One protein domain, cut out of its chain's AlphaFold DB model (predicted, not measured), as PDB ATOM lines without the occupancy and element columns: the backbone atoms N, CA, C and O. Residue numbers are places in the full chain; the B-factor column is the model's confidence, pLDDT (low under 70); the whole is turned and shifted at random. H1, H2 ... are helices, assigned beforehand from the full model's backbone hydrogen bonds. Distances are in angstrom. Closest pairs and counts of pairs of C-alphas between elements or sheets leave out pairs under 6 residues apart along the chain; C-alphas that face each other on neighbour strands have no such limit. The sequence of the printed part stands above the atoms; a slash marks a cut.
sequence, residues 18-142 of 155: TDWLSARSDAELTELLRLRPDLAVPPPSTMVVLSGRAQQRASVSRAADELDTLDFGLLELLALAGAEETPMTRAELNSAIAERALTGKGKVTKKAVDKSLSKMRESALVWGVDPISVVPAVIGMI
ATOM      1  N   THR A  18     -48.084 -48.171  36.891       97.19
ATOM      2  CA  THR A  18     -49.398 -48.555  36.355       97.19
ATOM      3  C   THR A  18     -49.378 -49.987  35.834       97.19
ATOM      4  O   THR A  18     -50.287 -50.754  36.155       97.19
ATOM      5  N   ASP A  19     -48.349 -50.366  35.075       95.81
ATOM      6  CA  ASP A  19     -48.223 -51.723  34.530       95.81
ATOM      7  C   ASP A  19     -47.985 -52.737  35.649       95.81
ATOM      8  O   ASP A  19     -48.600 -53.804  35.670       95.81
ATOM      9  N   TRP A  20     -47.160 -52.368  36.634       96.00
ATOM     10  CA  TRP A  20     -46.917 -53.194  37.814       96.00
ATOM     11  C   TRP A  20     -48.208 -53.499  38.578       96.00
ATOM     12  O   TRP A  20     -48.482 -54.664  38.874       96.00
ATOM     13  N   LEU A  21     -49.015 -52.471  38.863       96.94
ATOM     14  CA  LEU A  21     -50.293 -52.620  39.561       96.94
ATOM     15  C   LEU A  21     -51.336 -53.353  38.706       96.94
ATOM     16  O   LEU A  21     -52.082 -54.170  39.238       96.94
ATOM     17  N   SER A  22     -51.359 -53.124  37.390       96.69
ATOM     18  CA  SER A  22     -52.250 -53.837  36.456       96.69
ATOM     19  C   SER A  22     -51.987 -55.343  36.432       96.69
ATOM     20  O   SER A  22     -52.898 -56.124  36.181       96.69
ATOM     21  N   ALA A  23     -50.749 -55.756  36.709       95.62
ATOM     22  CA  ALA A  23     -50.348 -57.155  36.778       95.62
ATOM     23  C   ALA A  23     -50.525 -57.784  38.175       95.62
ATOM     24  O   ALA A  23     -50.039 -58.898  38.394       95.62
ATOM     25  N   ARG A  24     -51.121 -57.081  39.149       96.06
ATOM     26  CA  ARG A  24     -51.399 -57.617  40.493       96.06
ATOM     27  C   ARG A  24     -52.736 -58.339  40.540       96.06
ATOM     28  O   ARG A  24     -53.670 -58.007  39.821       96.06
ATOM     29  N   SER A  25     -52.806 -59.335  41.411       97.31
ATOM     30  CA  SER A  25     -54.048 -60.030  41.730       97.31
ATOM     31  C   SER A  25     -54.990 -59.149  42.554       97.31
ATOM     32  O   SER A  25     -54.550 -58.253  43.276       97.31
ATOM     33  N   ASP A  26     -56.286 -59.462  42.526       97.62
ATOM     34  CA  ASP A  26     -57.295 -58.766  43.336       97.62
ATOM     35  C   ASP A  26     -56.966 -58.795  44.834       97.62
ATOM     36  O   ASP A  26     -57.220 -57.822  45.543       97.62
ATOM     37  N   ALA A  27     -56.366 -59.885  45.324       98.12
ATOM     38  CA  ALA A  27     -55.936 -60.007  46.714       98.12
ATOM     39  C   ALA A  27     -54.799 -59.028  47.052       98.12
ATOM     40  O   ALA A  27     -54.862 -58.349  48.074       98.12
ATOM     41  N   GLU A  28     -53.795 -58.907  46.179       97.88
ATOM     42  CA  GLU A  28     -52.700 -57.941  46.346       97.88
ATOM     43  C   GLU A  28     -53.202 -56.494  46.251       97.88
ATOM     44  O   GLU A  28     -52.786 -55.644  47.034       97.88
ATOM     45  N   LEU A  29     -54.125 -56.204  45.328       97.94
ATOM     46  CA  LEU A  29     -54.729 -54.875  45.206       97.94
ATOM     47  C   LEU A  29     -55.610 -54.535  46.414       97.94
ATOM     48  O   LEU A  29     -55.576 -53.409  46.904       97.94
ATOM     49  N   THR A  30     -56.367 -55.505  46.924       97.50
ATOM     50  CA  THR A  30     -57.156 -55.342  48.152       97.50
ATOM     51  C   THR A  30     -56.246 -55.042  49.339       97.50
ATOM     52  O   THR A  30     -56.540 -54.137  50.118       97.50
ATOM     53  N   GLU A  31     -55.119 -55.745  49.451       98.12
ATOM     54  CA  GLU A  31     -54.138 -55.502  50.507       98.12
ATOM     55  C   GLU A  31     -53.482 -54.122  50.378       98.12
ATOM     56  O   GLU A  31     -53.379 -53.404  51.372       98.12
ATOM     57  N   LEU A  32     -53.149 -53.679  49.159       98.38
ATOM     58  CA  LEU A  32     -52.684 -52.311  48.910       98.38
ATOM     59  C   LEU A  32     -53.704 -51.270  49.398       98.38
ATOM     60  O   LEU A  32     -53.327 -50.319  50.080       98.38
ATOM     61  N   LEU A  33     -54.992 -51.436  49.081       97.50
ATOM     62  CA  LEU A  33     -56.042 -50.513  49.533       97.50
ATOM     63  C   LEU A  33     -56.267 -50.584  51.050       97.50
ATOM     64  O   LEU A  33     -56.616 -49.575  51.662       97.50
ATOM     65  N   ARG A  34     -56.039 -51.745  51.673       97.19
ATOM     66  CA  ARG A  34     -56.076 -51.907  53.132       97.19
ATOM     67  C   ARG A  34     -54.921 -51.164  53.807       97.19
ATOM     68  O   ARG A  34     -55.135 -50.516  54.829       97.19
ATOM     69  N   LEU A  35     -53.716 -51.252  53.241       97.44
ATOM     70  CA  LEU A  35     -52.521 -50.546  53.712       97.44
ATOM     71  C   LEU A  35     -52.577 -49.044  53.413       97.44
ATOM     72  O   LEU A  35     -52.007 -48.249  54.157       97.44
ATOM     73  N   ARG A  36     -53.270 -48.642  52.343       97.56
ATOM     74  CA  ARG A  36     -53.433 -47.242  51.926       97.56
ATOM     75  C   ARG A  36     -54.903 -46.893  51.669       97.56
ATOM     76  O   ARG A  36     -55.303 -46.715  50.512       97.56
ATOM     77  N   PRO A  37     -55.717 -46.743  52.736       96.88
ATOM     78  CA  PRO A  37     -57.149 -46.456  52.614       96.88
ATOM     79  C   PRO A  37     -57.463 -45.159  51.860       96.88
ATOM     80  O   PRO A  37     -58.533 -45.020  51.269       96.88
ATOM     81  N   ASP A  38     -56.529 -44.208  51.843       97.19
ATOM     82  CA  ASP A  38     -56.668 -42.945  51.124       97.19
ATOM     83  C   ASP A  38     -56.663 -43.114  49.594       97.19
ATOM     84  O   ASP A  38     -57.167 -42.248  48.879       97.19
ATOM     85  N   LEU A  39     -56.182 -44.247  49.070       97.56
ATOM     86  CA  LEU A  39     -56.277 -44.563  47.642       97.56
ATOM     87  C   LEU A  39     -57.700 -44.940  47.210       97.56
ATOM     88  O   LEU A  39     -58.060 -44.734  46.046       97.56
ATOM     89  N   ALA A  40     -58.504 -45.463  48.139       95.00
ATOM     90  CA  ALA A  40     -59.840 -45.989  47.877       95.00
ATOM     91  C   ALA A  40     -60.943 -44.917  47.876       95.00
ATOM     92  O   ALA A  40     -62.079 -45.224  47.511       95.00
ATOM     93  N   VAL A  41     -60.646 -43.672  48.280       93.19
ATOM     94  CA  VAL A  41     -61.663 -42.627  48.484       93.19
ATOM     95  C   VAL A  41     -61.362 -41.364  47.663       93.19
ATOM     96  O   VAL A  41     -60.388 -40.669  47.946       93.19
ATOM     97  N   PRO A  42     -62.214 -41.009  46.676       92.44
ATOM     98  CA  PRO A  42     -63.296 -41.829  46.107       92.44
ATOM     99  C   PRO A  42     -62.728 -43.059  45.375       92.44
ATOM    100  O   PRO A  42     -61.549 -43.029  45.032       92.44
ATOM    101  N   PRO A  43     -63.509 -44.106  45.059       94.12
ATOM    102  CA  PRO A  43     -62.983 -45.271  44.344       94.12
ATOM    103  C   PRO A  43     -62.263 -44.875  43.041       94.12
ATOM    104  O   PRO A  43     -62.786 -44.047  42.284       94.12
ATOM    105  N   PRO A  44     -61.043 -45.381  42.775       94.75
ATOM    106  CA  PRO A  44     -60.335 -45.077  41.538       94.75
ATOM    107  C   PRO A  44     -61.071 -45.715  40.355       94.75
ATOM    108  O   PRO A  44     -61.431 -46.887  40.393       94.75
ATOM    109  N   SER A  45     -61.286 -44.948  39.287       95.31
ATOM    110  CA  SER A  45     -61.990 -45.433  38.093       95.31
ATOM    111  C   SER A  45     -61.111 -46.276  37.166       95.31
ATOM    112  O   SER A  45     -61.638 -47.000  36.326       95.31
ATOM    113  N   THR A  46     -59.782 -46.175  37.287       96.81
ATOM    114  CA  THR A  46     -58.806 -46.900  36.462       96.81
ATOM    115  C   THR A  46     -57.503 -47.148  37.226       96.81
ATOM    116  O   THR A  46     -57.216 -46.483  38.226       96.81
ATOM    117  N   MET A  47     -56.662 -48.052  36.707       96.69
ATOM    118  CA  MET A  47     -55.334 -48.310  37.273       96.69
ATOM    119  C   MET A  47     -54.394 -47.102  37.170       96.69
ATOM    120  O   MET A  47     -53.591 -46.870  38.066       96.69
ATOM    121  N   VAL A  48     -54.541 -46.283  36.123       96.94
ATOM    122  CA  VAL A  48     -53.797 -45.021  35.959       96.94
ATOM    123  C   VAL A  48     -54.139 -44.034  37.080       96.94
ATOM    124  O   VAL A  48     -53.262 -43.363  37.619       96.94
ATOM    125  N   VAL A  49     -55.416 -43.948  37.469       97.81
ATOM    126  CA  VAL A  49     -55.838 -43.097  38.590       97.81
ATOM    127  C   VAL A  49     -55.296 -43.639  39.912       97.81
ATOM    128  O   VAL A  49     -54.805 -42.858  40.728       97.81
ATOM    129  N   LEU A  50     -55.347 -44.960  40.123       98.12
ATOM    130  CA  LEU A  50     -54.791 -45.590  41.324       98.12
ATOM    131  C   LEU A  50     -53.281 -45.335  41.441       98.12
ATOM    132  O   LEU A  50     -52.828 -44.848  42.476       98.12
ATOM    133  N   SER A  51     -52.512 -45.595  40.380       97.81
ATOM    134  CA  SER A  51     -51.060 -45.388  40.363       97.81
ATOM    135  C   SER A  51     -50.688 -43.912  40.526       97.81
ATOM    136  O   SER A  51     -49.756 -43.583  41.263       97.81
ATOM    137  N   GLY A  52     -51.436 -42.997  39.902       97.69
ATOM    138  CA  GLY A  52     -51.240 -41.555  40.046       97.69
ATOM    139  C   GLY A  52     -51.486 -41.063  41.475       97.69
ATOM    140  O   GLY A  52     -50.740 -40.214  41.964       97.69
ATOM    141  N   ARG A  53     -52.486 -41.620  42.174       97.75
ATOM    142  CA  ARG A  53     -52.743 -41.348  43.601       97.75
ATOM    143  C   ARG A  53     -51.679 -41.957  44.506       97.75
ATOM    144  O   ARG A  53     -51.212 -41.284  45.422       97.75
ATOM    145  N   ALA A  54     -51.249 -43.181  44.210       98.06
ATOM    146  CA  ALA A  54     -50.204 -43.877  44.955       98.06
ATOM    147  C   ALA A  54     -48.871 -43.110  44.966       98.06
ATOM    148  O   ALA A  54     -48.107 -43.226  45.924       98.06
ATOM    149  N   GLN A  55     -48.618 -42.281  43.952       97.69
ATOM    150  CA  GLN A  55     -47.420 -41.444  43.856       97.69
ATOM    151  C   GLN A  55     -47.564 -40.059  44.510       97.69
ATOM    152  O   GLN A  55     -46.575 -39.338  44.643       97.69
ATOM    153  N   GLN A  56     -48.767 -39.662  44.943       97.81
ATOM    154  CA  GLN A  56     -48.979 -38.352  45.560       97.81
ATOM    155  C   GLN A  56     -48.248 -38.251  46.893       97.81
ATOM    156  O   GLN A  56     -48.365 -39.130  47.746       97.81
ATOM    157  N   ARG A  57     -47.576 -37.118  47.122       97.62
ATOM    158  CA  ARG A  57     -46.773 -36.879  48.330       97.62
ATOM    159  C   ARG A  57     -47.548 -37.124  49.627       97.62
ATOM    160  O   ARG A  57     -47.013 -37.746  50.531       97.62
ATOM    161  N   ALA A  58     -48.797 -36.664  49.714       96.94
ATOM    162  CA  ALA A  58     -49.619 -36.857  50.911       96.94
ATOM    163  C   ALA A  58     -49.911 -38.341  51.185       96.94
ATOM    164  O   ALA A  58     -49.889 -38.774  52.331       96.94
ATOM    165  N   SER A  59     -50.152 -39.115  50.129       97.88
ATOM    166  CA  SER A  59     -50.428 -40.546  50.225       97.88
ATOM    167  C   SER A  59     -49.158 -41.336  50.565       97.88
ATOM    168  O   SER A  59     -49.164 -42.196  51.441       97.88
ATOM    169  N   VAL A  60     -48.038 -40.982  49.928       98.38
ATOM    170  CA  VAL A  60     -46.710 -41.540  50.219       98.38
ATOM    171  C   VAL A  60     -46.280 -41.238  51.653       98.38
ATOM    172  O   VAL A  60     -45.741 -42.121  52.304       98.38
ATOM    173  N   SER A  61     -46.565 -40.041  52.171       97.75
ATOM    174  CA  SER A  61     -46.274 -39.681  53.565       97.75
ATOM    175  C   SER A  61     -46.980 -40.599  54.557       97.75
ATOM    176  O   SER A  61     -46.331 -41.093  55.465       97.75
ATOM    177  N   ARG A  62     -48.273 -40.884  54.357       97.44
ATOM    178  CA  ARG A  62     -49.020 -41.799  55.239       97.44
ATOM    179  C   ARG A  62     -48.460 -43.214  55.195       97.44
ATOM    180  O   ARG A  62     -48.332 -43.860  56.221       97.44
ATOM    181  N   ALA A  63     -48.110 -43.695  54.003       97.94
ATOM    182  CA  ALA A  63     -47.480 -45.002  53.854       97.94
ATOM    183  C   ALA A  63     -46.064 -45.035  54.465       97.94
ATOM    184  O   ALA A  63     -45.636 -46.073  54.962       97.94
ATOM    185  N   ALA A  64     -45.348 -43.906  54.445       97.12
ATOM    186  CA  ALA A  64     -44.033 -43.762  55.054       97.12
ATOM    187  C   ALA A  64     -44.075 -43.774  56.593       97.12
ATOM    188  O   ALA A  64     -43.091 -44.181  57.201       97.12
ATOM    189  N   ASP A  65     -45.196 -43.393  57.219       96.62
ATOM    190  CA  ASP A  65     -45.367 -43.434  58.683       96.62
ATOM    191  C   ASP A  65     -45.249 -44.864  59.249       96.62
ATOM    192  O   ASP A  65     -44.868 -45.052  60.402       96.62
ATOM    193  N   GLU A  66     -45.521 -45.880  58.425       96.25
ATOM    194  CA  GLU A  66     -45.373 -47.291  58.792       96.25
ATOM    195  C   GLU A  66     -43.932 -47.803  58.641       96.25
ATOM    196  O   GLU A  66     -43.644 -48.935  59.035       96.25
ATOM    197  N   LEU A  67     -43.019 -47.034  58.038       97.00
ATOM    198  CA  LEU A  67     -41.654 -47.469  57.733       97.00
ATOM    199  C   LEU A  67     -40.712 -47.353  58.933       97.00
ATOM    200  O   LEU A  67     -40.765 -46.410  59.722       97.00
ATOM    201  N   ASP A  68     -39.801 -48.316  59.044       94.88
ATOM    202  CA  ASP A  68     -38.763 -48.324  60.067       94.88
ATOM    203  C   ASP A  68     -37.409 -47.811  59.542       94.88
ATOM    204  O   ASP A  68     -37.238 -47.409  58.389       94.88
ATOM    205  N   THR A  69     -36.399 -47.797  60.416       92.69
ATOM    206  CA  THR A  69     -35.051 -47.331  60.062       92.69
ATOM    207  C   THR A  69     -34.399 -48.163  58.954       92.69
ATOM    208  O   THR A  69     -33.625 -47.611  58.170       92.69
ATOM    209  N   LEU A  70     -34.673 -49.470  58.881       93.50
ATOM    210  CA  LEU A  70     -34.140 -50.318  57.817       93.50
ATOM    211  C   LEU A  70     -34.819 -49.981  56.489       93.50
ATOM    212  O   LEU A  70     -34.114 -49.822  55.493       93.50
ATOM    213  N   ASP A  71     -36.142 -49.821  56.489       96.44
ATOM    214  CA  ASP A  71     -36.911 -49.432  55.305       96.44
ATOM    215  C   ASP A  71     -36.368 -48.121  54.710       96.44
ATOM    216  O   ASP A  71     -35.962 -48.076  53.546       96.44
ATOM    217  N   PHE A  72     -36.249 -47.071  55.531       96.12
ATOM    218  CA  PHE A  72     -35.676 -45.793  55.096       96.12
ATOM    219  C   PHE A  72     -34.206 -45.908  54.669       96.12
ATOM    220  O   PHE A  72     -33.779 -45.208  53.753       96.12
ATOM    221  N   GLY A  73     -33.430 -46.800  55.290       94.38
ATOM    222  CA  GLY A  73     -32.053 -47.081  54.885       94.38
ATOM    223  C   GLY A  73     -31.955 -47.686  53.484       94.38
ATOM    224  O   GLY A  73     -31.083 -47.297  52.713       94.38
ATOM    225  N   LEU A  74     -32.857 -48.602  53.126       95.81
ATOM    226  CA  LEU A  74     -32.908 -49.176  51.778       95.81
ATOM    227  C   LEU A  74     -33.403 -48.159  50.747       95.81
ATOM    228  O   LEU A  74     -32.847 -48.087  49.654       95.81
ATOM    229  N   LEU A  75     -34.397 -47.343  51.105       96.50
ATOM    230  CA  LEU A  75     -34.884 -46.252  50.259       96.50
ATOM    231  C   LEU A  75     -33.808 -45.196  49.996       96.50
ATOM    232  O   LEU A  75     -33.719 -44.699  48.879       96.50
ATOM    233  N   GLU A  76     -32.958 -44.887  50.981       94.75
ATOM    234  CA  GLU A  76     -31.801 -44.009  50.776       94.75
ATOM    235  C   GLU A  76     -30.827 -44.594  49.748       94.75
ATOM    236  O   GLU A  76     -30.366 -43.865  48.876       94.75
ATOM    237  N   LEU A  77     -30.526 -45.896  49.814       95.50
ATOM    238  CA  LEU A  77     -29.632 -46.539  48.843       95.50
ATOM    239  C   LEU A  77     -30.219 -46.523  47.425       95.50
ATOM    240  O   LEU A  77     -29.500 -46.209  46.481       95.50
ATOM    241  N   LEU A  78     -31.516 -46.812  47.291       95.81
ATOM    242  CA  LEU A  78     -32.234 -46.729  46.016       95.81
ATOM    243  C   LEU A  78     -32.222 -45.294  45.461       95.81
ATOM    244  O   LEU A  78     -31.923 -45.095  44.289       95.81
ATOM    245  N   ALA A  79     -32.475 -44.294  46.309       93.44
ATOM    246  CA  ALA A  79     -32.454 -42.883  45.921       93.44
ATOM    247  C   ALA A  79     -31.051 -42.404  45.513       93.44
ATOM    248  O   ALA A  79     -30.900 -41.667  44.545       93.44
ATOM    249  N   LEU A  80     -29.999 -42.836  46.216       93.81
ATOM    250  CA  LEU A  80     -28.612 -42.521  45.846       93.81
ATOM    251  C   LEU A  80     -28.212 -43.128  44.495       93.81
ATOM    252  O   LEU A  80     -27.336 -42.581  43.827       93.81
ATOM    253  N   ALA A  81     -28.841 -44.238  44.105       94.00
ATOM    254  CA  ALA A  81     -28.658 -44.871  42.804       94.00
ATOM    255  C   ALA A  81     -29.548 -44.271  41.697       94.00
ATOM    256  O   ALA A  81     -29.417 -44.681  40.547       94.00
ATOM    257  N   GLY A  82     -30.439 -43.322  42.016       94.00
ATOM    258  CA  GLY A  82     -31.388 -42.752  41.056       94.00
ATOM    259  C   GLY A  82     -32.468 -43.742  40.608       94.00
ATOM    260  O   GLY A  82     -32.906 -43.693  39.456       94.00
ATOM    261  N   ALA A  83     -32.884 -44.663  41.488       94.38
ATOM    262  CA  ALA A  83     -33.844 -45.731  41.181       94.38
ATOM    263  C   ALA A  83     -35.252 -45.242  40.784       94.38
ATOM    264  O   ALA A  83     -36.102 -46.040  40.382       94.38
ATOM    265  N   GLU A  84     -35.531 -43.950  40.931       92.62
ATOM    266  CA  GLU A  84     -36.745 -43.291  40.460       92.62
ATOM    267  C   GLU A  84     -36.724 -43.012  38.950       92.62
ATOM    268  O   GLU A  84     -37.787 -42.916  38.337       92.62
ATOM    269  N   GLU A  85     -35.532 -42.920  38.352       90.75
ATOM    270  CA  GLU A  85     -35.323 -42.749  36.909       90.75
ATOM    271  C   GLU A  85     -34.799 -44.036  36.264       90.75
ATOM    272  O   GLU A  85     -35.291 -44.452  35.215       90.75
ATOM    273  N   THR A  86     -33.812 -44.683  36.892       93.31
ATOM    274  CA  THR A  86     -33.157 -45.896  36.381       93.31
ATOM    275  C   THR A  86     -33.270 -47.025  37.405       93.31
ATOM    276  O   THR A  86     -32.566 -46.987  38.410       93.31
ATOM    277  N   PRO A  87     -34.118 -48.045  37.175       94.88
ATOM    278  CA  PRO A  87     -34.344 -49.124  38.135       94.88
ATOM    279  C   PRO A  87     -33.039 -49.810  38.583       94.88
ATOM    280  O   PRO A  87     -32.214 -50.186  37.753       94.88
ATOM    281  N   MET A  88     -32.878 -50.029  39.891       96.12
ATOM    282  CA  MET A  88     -31.684 -50.631  40.498       96.12
ATOM    283  C   MET A  88     -31.856 -52.144  40.655       96.12
ATOM    284  O   MET A  88     -32.851 -52.613  41.212       96.12
ATOM    285  N   THR A  89     -30.884 -52.938  40.223       97.25
ATOM    286  CA  THR A  89     -30.942 -54.397  40.385       97.25
ATOM    287  C   THR A  89     -30.786 -54.822  41.843       97.25
ATOM    288  O   THR A  89     -30.183 -54.140  42.683       97.25
ATOM    289  N   ARG A  90     -31.260 -56.027  42.174       95.75
ATOM    290  CA  ARG A  90     -31.065 -56.587  43.516       95.75
ATOM    291  C   ARG A  90     -29.588 -56.844  43.828       95.75
ATOM    292  O   ARG A  90     -29.191 -56.779  44.994       95.75
ATOM    293  N   ALA A  91     -28.780 -57.151  42.814       96.25
ATOM    294  CA  ALA A  91     -27.342 -57.336  42.968       96.25
ATOM    295  C   ALA A  91     -26.655 -56.028  43.392       96.25
ATOM    296  O   ALA A  91     -25.925 -56.027  44.384       96.25
ATOM    297  N   GLU A  92     -26.956 -54.918  42.716       96.75
ATOM    298  CA  GLU A  92     -26.430 -53.591  43.057       96.75
ATOM    299  C   GLU A  92     -26.857 -53.165  44.463       96.75
ATOM    300  O   GLU A  92     -26.023 -52.710  45.247       96.75
ATOM    301  N   LEU A  93     -28.128 -53.378  44.827       95.88
ATOM    302  CA  LEU A  93     -28.615 -53.055  46.170       95.88
ATOM    303  C   LEU A  93     -27.850 -53.835  47.249       95.88
ATOM    304  O   LEU A  93     -27.459 -53.271  48.270       95.88
ATOM    305  N   ASN A  94     -27.600 -55.131  47.035       94.56
ATOM    306  CA  ASN A  94     -26.830 -55.940  47.984       94.56
ATOM    307  C   ASN A  94     -25.378 -55.444  48.118       94.56
ATOM    308  O   ASN A  94     -24.855 -55.430  49.234       94.56
ATOM    309  N   SER A  95     -24.745 -55.018  47.019       93.88
ATOM    310  CA  SER A  95     -23.405 -54.414  47.041       93.88
ATOM    311  C   SER A  95     -23.393 -53.107  47.837       93.88
ATOM    312  O   SER A  95     -22.570 -52.952  48.738       93.88
ATOM    313  N   ALA A  96     -24.367 -52.221  47.609       93.31
ATOM    314  CA  ALA A  96     -24.496 -50.961  48.341       93.31
ATOM    315  C   ALA A  96     -24.729 -51.176  49.852       93.31
ATOM    316  O   ALA A  96     -24.140 -50.490  50.693       93.31
ATOM    317  N   ILE A  97     -25.539 -52.177  50.225       91.88
ATOM    318  CA  ILE A  97     -25.727 -52.579  51.630       91.88
ATOM    319  C   ILE A  97     -24.407 -53.071  52.233       91.88
ATOM    320  O   ILE A  97     -24.096 -52.719  53.372       91.88
ATOM    321  N   ALA A  98     -23.637 -53.884  51.503       89.31
ATOM    322  CA  ALA A  98     -22.359 -54.401  51.980       89.31
ATOM    323  C   ALA A  98     -21.350 -53.267  52.216       89.31
ATOM    324  O   ALA A  98     -20.753 -53.205  53.291       89.31
ATOM    325  N   GLU A  99     -21.222 -52.328  51.279       87.06
ATOM    326  CA  GLU A  99     -20.368 -51.142  51.423       87.06
ATOM    327  C   GLU A  99     -20.763 -50.290  52.635       87.06
ATOM    328  O   GLU A  99     -19.909 -49.896  53.432       87.06
ATOM    329  N   ARG A 100     -22.065 -50.066  52.844       81.19
ATOM    330  CA  ARG A 100     -22.577 -49.349  54.020       81.19
ATOM    331  C   ARG A 100     -22.304 -50.113  55.319       81.19
ATOM    332  O   ARG A 100     -21.897 -49.503  56.307       81.19
ATOM    333  N   ALA A 101     -22.495 -51.431  55.341       74.12
ATOM    334  CA  ALA A 101     -22.236 -52.265  56.516       74.12
ATOM    335  C   ALA A 101     -20.751 -52.263  56.917       74.12
ATOM    336  O   ALA A 101     -20.454 -52.303  58.108       74.12
ATOM    337  N   LEU A 102     -19.824 -52.125  55.961       55.62
ATOM    338  CA  LEU A 102     -18.396 -51.916  56.248       55.62
ATOM    339  C   LEU A 102     -18.122 -50.591  56.989       55.62
ATOM    340  O   LEU A 102     -17.078 -50.454  57.622       55.62
ATOM    341  N   THR A 103     -19.055 -49.632  56.951       58.00
ATOM    342  CA  THR A 103     -18.942 -48.314  57.613       58.00
ATOM    343  C   THR A 103     -19.738 -48.187  58.918       58.00
ATOM    344  O   THR A 103     -19.668 -47.147  59.574       58.00
ATOM    345  N   GLY A 104     -20.492 -49.216  59.331       57.62
ATOM    346  CA  GLY A 104     -21.402 -49.154  60.482       57.62
ATOM    347  C   GLY A 104     -21.386 -50.401  61.374       57.62
ATOM    348  O   GLY A 104     -20.939 -51.474  60.987       57.62
ATOM    349  N   LYS A 105     -21.904 -50.274  62.602       52.50
ATOM    350  CA  LYS A 105     -22.071 -51.398  63.541       52.50
ATOM    351  C   LYS A 105     -23.458 -52.024  63.369       52.50
ATOM    352  O   LYS A 105     -24.385 -51.665  64.084       52.50
ATOM    353  N   GLY A 106     -23.617 -52.951  62.428       60.81
ATOM    354  CA  GLY A 106     -24.859 -53.720  62.308       60.81
ATOM    355  C   GLY A 106     -24.904 -54.620  61.079       60.81
ATOM    356  O   GLY A 106     -24.731 -54.156  59.957       60.81
ATOM    357  N   LYS A 107     -25.161 -55.919  61.280       74.31
ATOM    358  CA  LYS A 107     -25.329 -56.882  60.186       74.31
ATOM    359  C   LYS A 107     -26.785 -56.881  59.719       74.31
ATOM    360  O   LYS A 107     -27.645 -57.458  60.380       74.31
ATOM    361  N   VAL A 108     -27.053 -56.275  58.566       85.56
ATOM    362  CA  VAL A 108     -28.345 -56.417  57.880       85.56
ATOM    363  C   VAL A 108     -28.402 -57.806  57.240       85.56
ATOM    364  O   VAL A 108     -27.491 -58.214  56.522       85.56
ATOM    365  N   THR A 109     -29.452 -58.576  57.531       91.12
ATOM    366  CA  THR A 109     -29.611 -59.931  56.975       91.12
ATOM    367  C   THR A 109     -30.396 -59.897  55.666       91.12
ATOM    368  O   THR A 109     -31.310 -59.090  55.517       91.12
ATOM    369  N   LYS A 110     -30.118 -60.831  54.743       91.75
ATOM    370  CA  LYS A 110     -30.875 -60.967  53.483       91.75
ATOM    371  C   LYS A 110     -32.388 -61.078  53.726       91.75
ATOM    372  O   LYS A 110     -33.160 -60.398  53.064       91.75
ATOM    373  N   LYS A 111     -32.791 -61.854  54.740       93.62
ATOM    374  CA  LYS A 111     -34.197 -62.020  55.138       93.62
ATOM    375  C   LYS A 111     -34.846 -60.705  55.583       93.62
ATOM    376  O   LYS A 111     -36.008 -60.475  55.272       93.62
ATOM    377  N   ALA A 112     -34.115 -59.851  56.305       94.75
ATOM    378  CA  ALA A 112     -34.623 -58.541  56.708       94.75
ATOM    379  C   ALA A 112     -34.817 -57.616  55.495       94.75
ATOM    380  O   ALA A 112     -35.853 -56.966  55.395       94.75
ATOM    381  N   VAL A 113     -33.878 -57.634  54.540       96.12
ATOM    382  CA  VAL A 113     -34.000 -56.890  53.271       96.12
ATOM    383  C   VAL A 113     -35.197 -57.381  52.460       96.12
ATOM    384  O   VAL A 113     -35.993 -56.572  52.000       96.12
ATOM    385  N   ASP A 114     -35.364 -58.697  52.315       96.81
ATOM    386  CA  ASP A 114     -36.492 -59.282  51.577       96.81
ATOM    387  C   ASP A 114     -37.837 -58.890  52.197       96.81
ATOM    388  O   ASP A 114     -38.757 -58.502  51.480       96.81
ATOM    389  N   LYS A 115     -37.934 -58.932  53.532       97.38
ATOM    390  CA  LYS A 115     -39.140 -58.522  54.262       97.38
ATOM    391  C   LYS A 115     -39.458 -57.039  54.047       97.38
ATOM    392  O   LYS A 115     -40.606 -56.706  53.776       97.38
ATOM    393  N   SER A 116     -38.451 -56.175  54.156       97.56
ATOM    394  CA  SER A 116     -38.596 -54.730  53.953       97.56
ATOM    395  C   SER A 116     -39.032 -54.403  52.518       97.56
ATOM    396  O   SER A 116     -40.011 -53.691  52.308       97.56
ATOM    397  N   LEU A 117     -38.398 -55.018  51.513       97.94
ATOM    398  CA  LEU A 117     -38.802 -54.848  50.115       97.94
ATOM    399  C   LEU A 117     -40.213 -55.392  49.840       97.94
ATOM    400  O   LEU A 117     -40.927 -54.796  49.042       97.94
ATOM    401  N   SER A 118     -40.631 -56.498  50.470       97.75
ATOM    402  CA  SER A 118     -42.015 -57.000  50.352       97.75
ATOM    403  C   SER A 118     -43.009 -55.971  50.877       97.75
ATOM    404  O   SER A 118     -43.885 -55.536  50.138       97.75
ATOM    405  N   LYS A 119     -42.787 -55.490  52.106       97.88
ATOM    406  CA  LYS A 119     -43.611 -54.464  52.750       97.88
ATOM    407  C   LYS A 119     -43.750 -53.212  51.879       97.88
ATOM    408  O   LYS A 119     -44.858 -52.741  51.649       97.88
ATOM    409  N   MET A 120     -42.642 -52.696  51.344       98.25
ATOM    410  CA  MET A 120     -42.670 -51.501  50.490       98.25
ATOM    411  C   MET A 120     -43.348 -51.738  49.129       98.25
ATOM    412  O   MET A 120     -43.882 -50.791  48.550       98.25
ATOM    413  N   ARG A 121     -43.342 -52.972  48.603       97.88
ATOM    414  CA  ARG A 121     -44.092 -53.341  47.386       97.88
ATOM    415  C   ARG A 121     -45.586 -53.453  47.659       97.88
ATOM    416  O   ARG A 121     -46.374 -52.968  46.853       97.88
ATOM    417  N   GLU A 122     -45.962 -54.044  48.789       98.12
ATOM    418  CA  GLU A 122     -47.355 -54.163  49.242       98.12
ATOM    419  C   GLU A 122     -48.004 -52.781  49.425       98.12
ATOM    420  O   GLU A 122     -49.165 -52.593  49.074       98.12
ATOM    421  N   SER A 123     -47.241 -51.776  49.873       98.19
ATOM    422  CA  SER A 123     -47.692 -50.380  49.971       98.19
ATOM    423  C   SER A 123     -47.427 -49.527  48.715       98.19
ATOM    424  O   SER A 123     -47.664 -48.313  48.728       98.19
ATOM    425  N   ALA A 124     -46.930 -50.128  47.628       98.00
ATOM    426  CA  ALA A 124     -46.594 -49.463  46.363       98.00
ATOM    427  C   ALA A 124     -45.658 -48.240  46.507       98.00
ATOM    428  O   ALA A 124     -45.826 -47.232  45.822       98.00
ATOM    429  N   LEU A 125     -44.683 -48.312  47.420       98.19
ATOM    430  CA  LEU A 125     -43.603 -47.321  47.554       98.19
ATOM    431  C   LEU A 125     -42.395 -47.663  46.676       98.19
ATOM    432  O   LEU A 125     -41.674 -46.771  46.228       98.19
ATOM    433  N   VAL A 126     -42.210 -48.954  46.409       97.69
ATOM    434  CA  VAL A 126     -41.284 -49.489  45.407       97.69
ATOM    435  C   VAL A 126     -42.033 -50.477  44.517       97.69
ATOM    436  O   VAL A 126     -43.054 -51.038  44.924       97.69
ATOM    437  N   TRP A 127     -41.528 -50.729  43.316       97.06
ATOM    438  CA  TRP A 127     -42.066 -51.761  42.428       97.06
ATOM    439  C   TRP A 127     -40.956 -52.478  41.664       97.06
ATOM    440  O   TRP A 127     -39.794 -52.086  41.725       97.06
ATOM    441  N   GLY A 128     -41.315 -53.574  40.992       95.12
ATOM    442  CA  GLY A 128     -40.350 -54.456  40.340       95.12
ATOM    443  C   GLY A 128     -39.701 -55.444  41.314       95.12
ATOM    444  O   GLY A 128     -39.472 -55.154  42.494       95.12
ATOM    445  N   VAL A 129     -39.456 -56.670  40.841       90.88
ATOM    446  CA  VAL A 129     -38.740 -57.703  41.615       90.88
ATOM    447  C   VAL A 129     -37.236 -57.516  41.458       90.88
ATOM    448  O   VAL A 129     -36.524 -57.424  42.459       90.88
ATOM    449  N   ASP A 130     -36.801 -57.464  40.202       93.56
ATOM    450  CA  ASP A 130     -35.444 -57.189  39.750       93.56
ATOM    451  C   ASP A 130     -35.539 -56.772  38.263       93.56
ATOM    452  O   ASP A 130     -35.952 -57.599  37.444       93.56
ATOM    453  N   PRO A 131     -35.274 -55.505  37.902       95.38
ATOM    454  CA  PRO A 131     -34.807 -54.427  38.772       95.38
ATOM    455  C   PRO A 131     -35.918 -53.829  39.664       95.38
ATOM    456  O   PRO A 131     -37.096 -54.175  39.545       95.38
ATOM    457  N   ILE A 132     -35.518 -52.969  40.604       96.69
ATOM    458  CA  ILE A 132     -36.348 -52.317  41.623       96.69
ATOM    459  C   ILE A 132     -36.395 -50.815  41.341       96.69
ATOM    460  O   ILE A 132     -35.353 -50.163  41.270       96.69
ATOM    461  N   SER A 133     -37.596 -50.259  41.268       96.88
ATOM    462  CA  SER A 133     -37.827 -48.821  41.121       96.88
ATOM    463  C   SER A 133     -38.458 -48.234  42.379       96.88
ATOM    464  O   SER A 133     -39.146 -48.941  43.122       96.88
ATOM    465  N   VAL A 134     -38.266 -46.933  42.607       96.38
ATOM    466  CA  VAL A 134     -38.826 -46.214  43.764       96.38
ATOM    467  C   VAL A 134     -39.755 -45.088  43.329       96.38
ATOM    468  O   VAL A 134     -39.531 -44.421  42.322       96.38
ATOM    469  N   VAL A 135     -40.819 -44.854  44.101       97.19
ATOM    470  CA  VAL A 135     -41.689 -43.695  43.885       97.19
ATOM    471  C   VAL A 135     -40.908 -42.419  44.235       97.19
ATOM    472  O   VAL A 135     -40.493 -42.286  45.388       97.19
ATOM    473  N   PRO A 136     -40.767 -41.432  43.325       94.88
ATOM    474  CA  PRO A 136     -39.925 -40.253  43.561       94.88
ATOM    475  C   PRO A 136     -40.250 -39.492  44.858       94.88
ATOM    476  O   PRO A 136     -39.367 -39.007  45.565       94.88
ATOM    477  N   ALA A 137     -41.535 -39.416  45.224       96.25
ATOM    478  CA  ALA A 137     -41.979 -38.714  46.428       96.25
ATOM    479  C   ALA A 137     -41.435 -39.316  47.741       96.25
ATOM    480  O   ALA A 137     -41.391 -38.606  48.749       96.25
ATOM    481  N   VAL A 138     -40.995 -40.581  47.733       95.69
ATOM    482  CA  VAL A 138     -40.417 -41.268  48.899       95.69
ATOM    483  C   VAL A 138     -39.117 -40.611  49.355       95.69
ATOM    484  O   VAL A 138     -38.868 -40.526  50.556       95.69
ATOM    485  N   ILE A 139     -38.328 -40.063  48.429       92.81
ATOM    486  CA  ILE A 139     -37.052 -39.395  48.733       92.81
ATOM    487  C   ILE A 139     -37.271 -38.250  49.729       92.81
ATOM    488  O   ILE A 139     -36.505 -38.061  50.670       92.81
ATOM    489  N   GLY A 140     -38.377 -37.516  49.572       94.19
ATOM    490  CA  GLY A 140     -38.742 -36.423  50.465       94.19
ATOM    491  C   GLY A 140     -39.293 -36.851  51.829       94.19
ATOM    492  O   GLY A 140     -39.592 -35.955  52.620       94.19
ATOM    493  N   MET A 141     -39.486 -38.154  52.068       95.75
ATOM    494  CA  MET A 141     -39.932 -38.735  53.343       95.75
ATOM    495  C   MET A 141     -38.770 -39.277  54.180       95.75
ATOM    496  O   MET A 141     -38.961 -39.569  55.357       95.75
ATOM    497  N   ILE A 142     -37.572 -39.419  53.599       94.31
ATOM    498  CA  ILE A 142     -36.399 -39.925  54.317       94.31
ATOM    499  C   ILE A 142     -36.061 -38.941  55.454       94.31
ATOM    500  O   ILE A 142     -35.794 -37.765  55.187       94.31
TER     501      ILE A 142
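What this domain is: This is residues 18 to 142 of the 155 residues of an uncharacterized protein of Rhodococcus erythropolis (UniProt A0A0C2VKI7). An elongated helical body has a cluster of short helices, H1 to H4, at one end and H6 with H7 at the other. Between these ends H8 runs lengthwise along one side, H5 and H9 pack together on the other side, and the long link of residues 123 to 135 loops through the middle; residues 101 to 106 stick out beyond H7. The printed part has 125 residues with nine named helices, H1 to H9 in order, and no named strand; the class is all helix, and the helices that touch are mostly crossed. The whole is compact, with a radius of gyration of the C-alphas of 14.5 A, and spans 47 by 25 by 24 A.

Where its parts are: H1 is residues 18 to 22, and its C-alpha 18 is at (-49.398, -48.555, 36.355). H2 is residues 26 to 35, 14.1 A from first to last C-alpha. H3 is residues 37 to 40, H4 residues 47 to 54 and H5 residues 57 to 64. H6, residues 69 to 80, and H7, residues 90 to 101, are each 16.3 A long. H8, residues 110 to 122, is the longest helix by residues, at 18.3 A, with C-alpha 110 at (-30.875, -60.967, 53.483). H9 is residues 136 to 141 and ends at C-alpha 141 at (-39.932, -38.735, 53.343).

How they stand to each other: The hub is H6, which touches three helices. With residues 70 to 74 alone it touches H8, about perpendicular at 79 degrees, the closest C-alphas being those of Asp 71 and Ser 116, 5.7 A apart. It touches H7 at a steep tilt of 66 degrees, opposite ways, closest at the C-alphas of Leu 77 and Ala 96, 6.8 A. It touches H9 at a steep tilt of 45 degrees, opposite ways, closest at the C-alphas of Ala 79 and Ile 139, 6.4 A. H9 also touches H5, with the C-alphas of Arg 57 and Ala 137 closest at 5.5 A. H8 touches H2 with residue 122 alone, its C-alpha 5.7 A from that of Leu 32. H4 touches H1, closest at the C-alphas of Thr 18 and Ser 51, 5.4 A, and only just touches H3, with 3 pairs of C-alphas within 8 A, the closest those of Leu 39 and Arg 53, 6.3 A. Among the pairs that are apart are H4 and H6, and H7 and H9. Every O i to N i+4 pair is within hydrogen-bond range in H1, H2, H4, H5, H6, H7 and H8; H3 is too short for such a pair, and H9 has 0 of 2, but 3 of 3 O i to N i+3 pairs.

The domain as a whole: The two C-alphas farthest apart, those of Ser 45 and Lys 105, are 47.7 A apart. The printed part has no cut, and its one long link joins H8 to H9; within it residues 126 to 127 pair with residues 133 to 134, antiparallel. Residues 101 to 106 stand free. The mean pLDDT of the printed part is 93.8, and residues 102 to 106 are under 70.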